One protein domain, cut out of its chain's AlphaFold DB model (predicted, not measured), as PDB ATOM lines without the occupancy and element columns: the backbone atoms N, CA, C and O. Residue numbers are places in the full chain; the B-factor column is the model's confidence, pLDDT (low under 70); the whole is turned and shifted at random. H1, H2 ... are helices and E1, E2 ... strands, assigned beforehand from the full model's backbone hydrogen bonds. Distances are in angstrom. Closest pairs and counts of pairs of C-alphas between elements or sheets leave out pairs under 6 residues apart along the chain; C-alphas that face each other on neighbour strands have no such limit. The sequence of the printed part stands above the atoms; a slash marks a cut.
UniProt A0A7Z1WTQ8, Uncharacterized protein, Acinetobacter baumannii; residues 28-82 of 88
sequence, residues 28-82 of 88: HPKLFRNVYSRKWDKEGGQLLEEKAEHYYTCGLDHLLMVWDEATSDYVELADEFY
ATOM      1  N   HIS A  28     -49.980 -20.343 -50.969       75.25
ATOM      2  CA  HIS A  28     -51.074 -19.898 -50.111       75.25
ATOM      3  C   HIS A  28     -50.510 -18.988 -49.021       75.25
ATOM      4  O   HIS A  28     -49.819 -19.490 -48.130       75.25
ATOM      5  N   PRO A  29     -50.788 -17.673 -49.076       74.81
ATOM      6  CA  PRO A  29     -50.370 -16.745 -48.041       74.81
ATOM      7  C   PRO A  29     -50.880 -17.165 -46.664       74.81
ATOM      8  O   PRO A  29     -52.082 -17.312 -46.437       74.81
ATOM      9  N   LYS A  30     -49.952 -17.319 -45.729       79.38
ATOM     10  CA  LYS A  30     -50.209 -17.647 -44.331       79.38
ATOM     11  C   LYS A  30     -49.508 -16.614 -43.469       79.38
ATOM     12  O   LYS A  30     -48.337 -16.331 -43.675       79.38
ATOM     13  N   LEU A  31     -50.215 -16.042 -42.501       78.81
ATOM     14  CA  LEU A  31     -49.577 -15.161 -41.532       78.81
ATOM     15  C   LEU A  31     -48.784 -16.009 -40.537       78.81
ATOM     16  O   LEU A  31     -49.354 -16.837 -39.822       78.81
ATOM     17  N   PHE A  32     -47.478 -15.797 -40.496       81.81
ATOM     18  CA  PHE A  32     -46.588 -16.355 -39.500       81.81
ATOM     19  C   PHE A  32     -46.329 -15.330 -38.396       81.81
ATOM     20  O   PHE A  32     -46.231 -14.129 -38.642       81.81
ATOM     21  N   ARG A  33     -46.223 -15.829 -37.164       84.12
ATOM     22  CA  ARG A  33     -45.981 -15.035 -35.963       84.12
ATOM     23  C   ARG A  33     -44.760 -15.575 -35.234       84.12
ATOM     24  O   ARG A  33     -44.816 -16.669 -34.674       84.12
ATOM     25  N   ASN A  34     -43.694 -14.788 -35.196       83.50
ATOM     26  CA  ASN A  34     -42.446 -15.143 -34.538       83.50
ATOM     27  C   ASN A  34     -42.274 -14.356 -33.235       83.50
ATOM     28  O   ASN A  34     -41.947 -13.172 -33.254       83.50
ATOM     29  N   VAL A  35     -42.491 -15.001 -32.090       87.38
ATOM     30  CA  VAL A  35     -42.257 -14.371 -30.783       87.38
ATOM     31  C   VAL A  35     -40.785 -14.493 -30.422       87.38
ATOM     32  O   VAL A  35     -40.314 -15.589 -30.126       87.38
ATOM     33  N   TYR A  36     -40.079 -13.366 -30.371       88.94
ATOM     34  CA  TYR A  36     -38.646 -13.343 -30.069       88.94
ATOM     35  C   TYR A  36     -38.328 -12.857 -28.650       88.94
ATOM     36  O   TYR A  36     -37.214 -13.048 -28.168       88.94
ATOM     37  N   SER A  37     -39.282 -12.230 -27.951       91.44
ATOM     38  CA  SER A  37     -39.077 -11.795 -26.568       91.44
ATOM     39  C   SER A  37     -40.370 -11.821 -25.769       91.44
ATOM     40  O   SER A  37     -41.416 -11.370 -26.229       91.44
ATOM     41  N   ARG A  38     -40.277 -12.292 -24.525       93.75
ATOM     42  CA  ARG A  38     -41.351 -12.236 -23.531       93.75
ATOM     43  C   ARG A  38     -40.795 -11.781 -22.195       93.75
ATOM     44  O   ARG A  38     -39.716 -12.210 -21.791       93.75
ATOM     45  N   LYS A  39     -41.560 -10.957 -21.493       93.75
ATOM     46  CA  LYS A  39     -41.290 -10.529 -20.125       93.75
ATOM     47  C   LYS A  39     -42.454 -10.951 -19.250       93.75
ATOM     48  O   LYS A  39     -43.597 -10.623 -19.551       93.75
ATOM     49  N   TRP A  40     -42.149 -11.638 -18.164       94.56
ATOM     50  CA  TRP A  40     -43.128 -12.097 -17.186       94.56
ATOM     51  C   TRP A  40     -42.957 -11.325 -15.881       94.56
ATOM     52  O   TRP A  40     -41.912 -10.702 -15.652       94.56
ATOM     53  N   ASP A  41     -43.982 -11.336 -15.038       93.75
ATOM     54  CA  ASP A  41     -43.850 -10.870 -13.664       93.75
ATOM     55  C   ASP A  41     -42.860 -11.746 -12.868       93.75
ATOM     56  O   ASP A  41     -42.370 -12.778 -13.331       93.75
ATOM     57  N   LYS A  42     -42.522 -11.307 -11.652       89.69
ATOM     58  CA  LYS A  42     -41.553 -12.011 -10.796       89.69
ATOM     59  C   LYS A  42     -42.062 -13.363 -10.290       89.69
ATOM     60  O   LYS A  42     -41.252 -14.168  -9.842       89.69
ATOM     61  N   GLU A  43     -43.371 -13.585 -10.330       89.31
ATOM     62  CA  GLU A  43     -44.023 -14.816  -9.877       89.31
ATOM     63  C   GLU A  43     -44.251 -15.798 -11.044       89.31
ATOM     64  O   GLU A  43     -44.656 -16.937 -10.824       89.31
ATOM     65  N   GLY A  44     -43.949 -15.382 -12.281       78.25
ATOM     66  CA  GLY A  44     -44.200 -16.119 -13.518       78.25
ATOM     67  C   GLY A  44     -45.680 -16.211 -13.908       78.25
ATOM     68  O   GLY A  44     -46.005 -16.936 -14.846       78.25
ATOM     69  N   GLY A  45     -46.575 -15.515 -13.201       87.12
ATOM     70  CA  GLY A  45     -48.027 -15.661 -13.333       87.12
ATOM     71  C   GLY A  45     -48.633 -14.837 -14.470       87.12
ATOM     72  O   GLY A  45     -49.609 -15.261 -15.088       87.12
ATOM     73  N   GLN A  46     -48.045 -13.679 -14.775       91.69
ATOM     74  CA  GLN A  46     -48.542 -12.736 -15.774       91.69
ATOM     75  C   GLN A  46     -47.483 -12.391 -16.826       91.69
ATOM     76  O   GLN A  46     -46.348 -12.036 -16.506       91.69
ATOM     77  N   LEU A  47     -47.882 -12.434 -18.101       91.56
ATOM     78  CA  LEU A  47     -47.108 -11.883 -19.213       91.56
ATOM     79  C   LEU A  47     -47.226 -10.352 -19.187       91.56
ATOM     80  O   LEU A  47     -48.315  -9.810 -19.362       91.56
ATOM     81  N   LEU A  48     -46.111  -9.665 -18.949       92.44
ATOM     82  CA  LEU A  48     -46.036  -8.203 -18.882       92.44
ATOM     83  C   LEU A  48     -45.773  -7.566 -20.249       92.44
ATOM     84  O   LEU A  48     -46.265  -6.479 -20.525       92.44
ATOM     85  N   GLU A  49     -44.957  -8.211 -21.082       91.69
ATOM     86  CA  GLU A  49     -44.574  -7.698 -22.399       91.69
ATOM     87  C   GLU A  49     -44.301  -8.867 -23.345       91.69
ATOM     88  O   GLU A  49     -43.680  -9.860 -22.957       91.69
ATOM     89  N   GLU A  50     -44.716  -8.737 -24.600       90.31
ATOM     90  CA  GLU A  50     -44.362  -9.659 -25.672       90.31
ATOM     91  C   GLU A  50     -43.938  -8.856 -26.893       90.31
ATOM     92  O   GLU A  50     -44.605  -7.898 -27.281       90.31
ATOM     93  N   LYS A  51     -42.822  -9.259 -27.495       85.75
ATOM     94  CA  LYS A  51     -42.378  -8.740 -28.780       85.75
ATOM     95  C   LYS A  51     -42.409  -9.869 -29.793       85.75
ATOM     96  O   LYS A  51     -41.830 -10.938 -29.564       85.75
ATOM     97  N   ALA A  52     -43.102  -9.618 -30.891       84.31
ATOM     98  CA  ALA A  52     -43.257 -10.555 -31.982       84.31
ATOM     99  C   ALA A  52     -43.077  -9.840 -33.321       84.31
ATOM    100  O   ALA A  52     -43.413  -8.663 -33.452       84.31
ATOM    101  N   GLU A  53     -42.559 -10.573 -34.295       82.00
ATOM    102  CA  GLU A  53     -42.578 -10.201 -35.706       82.00
ATOM    103  C   GLU A  53     -43.696 -10.969 -36.404       82.00
ATOM    104  O   GLU A  53     -43.999 -12.115 -36.055       82.00
ATOM    105  N   HIS A  54     -44.299 -10.333 -37.399       80.25
ATOM    106  CA  HIS A  54     -45.291 -10.951 -38.259       80.25
ATOM    107  C   HIS A  54     -44.797 -10.877 -39.694       80.25
ATOM    108  O   HIS A  54     -44.309  -9.840 -40.126       80.25
ATOM    109  N   TYR A  55     -44.924 -11.972 -40.427       82.00
ATOM    110  CA  TYR A  55     -44.599 -12.009 -41.846       82.00
ATOM    111  C   TYR A  55     -45.510 -12.998 -42.549       82.00
ATOM    112  O   TYR A  55     -46.037 -13.928 -41.939       82.00
ATOM    113  N   TYR A  56     -45.731 -12.786 -43.839       83.38
ATOM    114  CA  TYR A  56     -46.458 -13.754 -44.641       83.38
ATOM    115  C   TYR A  56     -45.507 -14.810 -45.164       83.38
ATOM    116  O   TYR A  56     -44.424 -14.494 -45.648       83.38
ATOM    117  N   THR A  57     -45.947 -16.056 -45.108       84.19
ATOM    118  CA  THR A  57     -45.253 -17.188 -45.697       84.19
ATOM    119  C   THR A  57     -46.121 -17.892 -46.728       84.19
ATOM    120  O   THR A  57     -47.344 -17.723 -46.759       84.19
ATOM    121  N   CYS A  58     -45.498 -18.685 -47.596       83.94
ATOM    122  CA  CYS A  58     -46.216 -19.660 -48.410       83.94
ATOM    123  C   CYS A  58     -46.604 -20.895 -47.573       83.94
ATOM    124  O   CYS A  58     -46.267 -21.010 -46.393       83.94
ATOM    125  N   GLY A  59     -47.266 -21.878 -48.194       76.81
ATOM    126  CA  GLY A  59     -47.681 -23.107 -47.506       76.81
ATOM    127  C   GLY A  59     -46.532 -23.974 -46.962       76.81
ATOM    128  O   GLY A  59     -46.796 -24.894 -46.194       76.81
ATOM    129  N   LEU A  60     -45.282 -23.686 -47.348       80.56
ATOM    130  CA  LEU A  60     -44.056 -24.345 -46.873       80.56
ATOM    131  C   LEU A  60     -43.232 -23.468 -45.914       80.56
ATOM    132  O   LEU A  60     -42.063 -23.748 -45.680       80.56
ATOM    133  N   ASP A  61     -43.829 -22.403 -45.378       81.62
ATOM    134  CA  ASP A  61     -43.202 -21.471 -44.437       81.62
ATOM    135  C   ASP A  61     -41.992 -20.671 -44.997       81.62
ATOM    136  O   ASP A  61     -41.282 -20.022 -44.233       81.62
ATOM    137  N   HIS A  62     -41.793 -20.624 -46.323       85.56
ATOM    138  CA  HIS A  62     -40.882 -19.658 -46.967       85.56
ATOM    139  C   HIS A  62     -41.501 -18.261 -47.001       85.56
ATOM    140  O   HIS A  62     -42.726 -18.152 -47.107       85.56
ATOM    141  N   LEU A  63     -40.678 -17.207 -47.001       85.94
ATOM    142  CA  LEU A  63     -41.159 -15.829 -47.091       85.94
ATOM    143  C   LEU A  63     -42.019 -15.629 -48.349       85.94
ATOM    144  O   LEU A  63     -41.634 -16.023 -49.454       85.94
ATOM    145  N   LEU A  64     -43.206 -15.050 -48.165       88.19
ATOM    146  CA  LEU A  64     -44.094 -14.681 -49.259       88.19
ATOM    147  C   LEU A  64     -43.539 -13.439 -49.956       88.19
ATOM    148  O   LEU A  64     -43.287 -12.419 -49.314       88.19
ATOM    149  N   MET A  65     -43.416 -13.530 -51.271       89.00
ATOM    150  CA  MET A  65     -42.931 -12.468 -52.143       89.00
ATOM    151  C   MET A  65     -43.893 -12.289 -53.320       89.00
ATOM    152  O   MET A  65     -44.861 -13.038 -53.478       89.00
ATOM    153  N   VAL A  66     -43.615 -11.305 -54.162       90.31
ATOM    154  CA  VAL A  66     -44.295 -11.097 -55.439       90.31
ATOM    155  C   VAL A  66     -43.271 -11.282 -56.546       90.31
ATOM    156  O   VAL A  66     -42.182 -10.733 -56.461       90.31
ATOM    157  N   TRP A  67     -43.591 -12.059 -57.573       90.19
ATOM    158  CA  TRP A  67     -42.857 -12.007 -58.833       90.19
ATOM    159  C   TRP A  67     -43.478 -10.913 -59.697       90.19
ATOM    160  O   TRP A  67     -44.696 -10.903 -59.881       90.19
ATOM    161  N   ASP A  68     -42.667  -9.975 -60.183       91.31
ATOM    162  CA  ASP A  68     -43.108  -8.908 -61.081       91.31
ATOM    163  C   ASP A  68     -42.494  -9.108 -62.466       91.31
ATOM    164  O   ASP A  68     -41.301  -8.895 -62.682       91.31
ATOM    165  N   GLU A  69     -43.322  -9.488 -63.436       91.06
ATOM    166  CA  GLU A  69     -42.897  -9.711 -64.816       91.06
ATOM    167  C   GLU A  69     -42.340  -8.439 -65.468       91.06
ATOM    168  O   GLU A  69     -41.446  -8.524 -66.313       91.06
ATOM    169  N   ALA A  70     -42.820  -7.254 -65.062       91.38
ATOM    170  CA  ALA A  70     -42.386  -5.985 -65.642       91.38
ATOM    171  C   ALA A  70     -40.910  -5.688 -65.346       91.38
ATOM    172  O   ALA A  70     -40.218  -5.081 -66.167       91.38
ATOM    173  N   THR A  71     -40.428  -6.129 -64.184       91.56
ATOM    174  CA  THR A  71     -39.024  -6.015 -63.767       91.56
ATOM    175  C   THR A  71     -38.262  -7.336 -63.899       91.56
ATOM    176  O   THR A  71     -37.034  -7.325 -63.883       91.56
ATOM    177  N   SER A  72     -38.977  -8.446 -64.131       90.06
ATOM    178  CA  SER A  72     -38.452  -9.816 -64.151       90.06
ATOM    179  C   SER A  72     -37.678 -10.160 -62.876       90.06
ATOM    180  O   SER A  72     -36.600 -10.755 -62.943       90.06
ATOM    181  N   ASP A  73     -38.219  -9.754 -61.726       89.81
ATOM    182  CA  ASP A  73     -37.571  -9.915 -60.426       89.81
ATOM    183  C   ASP A  73     -38.582 -10.195 -59.300       89.81
ATOM    184  O   ASP A  73     -39.796 -10.012 -59.446       89.81
ATOM    185  N   TYR A  74     -38.061 -10.644 -58.159       88.19
ATOM    186  CA  TYR A  74     -38.818 -10.815 -56.929       88.19
ATOM    187  C   TYR A  74     -38.860  -9.516 -56.128       88.19
ATOM    188  O   TYR A  74     -37.846  -8.870 -55.874       88.19
ATOM    189  N   VAL A  75     -40.053  -9.173 -55.658       88.25
ATOM    190  CA  VAL A  75     -40.329  -7.973 -54.880       88.25
ATOM    191  C   VAL A  75     -40.861  -8.382 -53.510       88.25
ATOM    192  O   VAL A  75     -41.808  -9.167 -53.390       88.25
ATOM    193  N   GLU A  76     -40.237  -7.855 -52.460       85.81
ATOM    194  CA  GLU A  76     -40.721  -8.000 -51.089       85.81
ATOM    195  C   GLU A  76     -41.971  -7.147 -50.855       85.81
ATOM    196  O   GLU A  76     -42.170  -6.095 -51.471       85.81
ATOM    197  N   LEU A  77     -42.826  -7.585 -49.931       84.19
ATOM    198  CA  LEU A  77     -43.929  -6.743 -49.485       84.19
ATOM    199  C   LEU A  77     -43.374  -5.607 -48.626       84.19
ATOM    200  O   LEU A  77     -42.473  -5.804 -47.819       84.19
ATOM    201  N   ALA A  78     -43.954  -4.418 -48.761       82.50
ATOM    202  CA  ALA A  78     -43.605  -3.303 -47.891       82.50
ATOM    203  C   ALA A  78     -43.953  -3.601 -46.419       82.50
ATOM    204  O   ALA A  78     -44.979  -4.223 -46.128       82.50
ATOM    205  N   ASP A  79     -43.162  -3.055 -45.488       78.94
ATOM    206  CA  ASP A  79     -43.315  -3.234 -44.034       78.94
ATOM    207  C   ASP A  79     -44.729  -2.983 -43.501       78.94
ATOM    208  O   ASP A  79     -45.140  -3.551 -42.491       78.94
ATOM    209  N   GLU A  80     -45.492  -2.101 -44.148       79.19
ATOM    210  CA  GLU A  80     -46.869  -1.801 -43.758       79.19
ATOM    211  C   GLU A  80     -47.796  -3.020 -43.814       79.19
ATOM    212  O   GLU A  80     -48.722  -3.108 -43.009       79.19
ATOM    213  N   PHE A  81     -47.515  -3.987 -44.689       77.81
ATOM    214  CA  PHE A  81     -48.285  -5.225 -44.796       77.81
ATOM    215  C   PHE A  81     -47.956  -6.226 -43.684       77.81
ATOM    216  O   PHE A  81     -48.734  -7.149 -43.448       77.81
ATOM    217  N   TYR A  82     -46.849  -6.021 -42.965       73.75
ATOM    218  CA  TYR A  82     -46.409  -6.846 -41.838       73.75
ATOM    219  C   TYR A  82     -46.801  -6.266 -40.468       73.75
ATOM    220  O   TYR A  82     -46.624  -6.917 -39.438       73.75
TER     221      TYR A  82
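AT A GLANCE: This is residues 28 to 82 of the 88 residues of an uncharacterized protein of Acinetobacter baumannii (UniProt A0A7Z1WTQ8). Two antiparallel strand hairpins follow each other nearly end to end along one long axis: a long one, E1 and E2, and a small one, E3 and E4, which continues past the end of E2. The last few residues, with the short helix H1, turn back from E4 to the side of E2. The printed part has 55 residues, with four named strands and one named helix in the order E1, E2, E3, E4, H1, and its class is mostly strand. It is extended, with a radius of gyration of the C-alphas of 16.5 A, and its spans of 56 by 21 by 12 A only just make a rod.

HOW THE PARTS SIT: E1, residues 30 to 40, bends by 57 degrees at residue 37. It forms a hairpin with its antiparallel neighbour E2, residues 47 to 57, over a short link; their directions stand at 160 degrees. N 30 and O 57 are 2.8 A apart and N 39 and O 49 are 2.8 A apart, both within hydrogen-bond range. A short link of six residues leads on to E3, residues 64 to 68; the closest C-alphas of E2 and E3 are those of Thr 57 and Leu 64, 4.5 A apart. E1 and E3 are only just apart, at 8.4 A. E3 forms a hairpin over a tight link with its antiparallel neighbour E4, residues 73 to 75, at 135 degrees; N 66 and O 75, 2.9 A, and N 75 and O 66, 2.8 A, are within hydrogen-bond range. A tight link leads to H1, residues 79 to 82. The closest C-alphas of E2 and H1 are those of Tyr 55 and Tyr 82, 5.5 A apart, while E3 and H1 are apart. H1 is too short for a pair of O i and N i+4; its one O i to N i+3 pair is within range.

IN THESE COORDINATES: E1 begins at C-alpha 30 at (-50.209, -17.647, -44.331) and measures 28.6 A from first to last C-alpha. E2 measures 27.1 A and ends at C-alpha 57 at (-45.253, -17.188, -45.697). E3 measures 13.2 A, E4 6.5 A and H1 5.2 A. H1 ends at C-alpha 82 at (-46.409, -6.846, -41.838).

THE WHOLE: The two C-alphas farthest apart, those of Glu 43 and Ala 70, are 56.5 A apart. Residues 68 to 73 stand free. The printed part has no cut and no long link between its named elements. Its mean pLDDT is 85.8, and no printed residue is under 70.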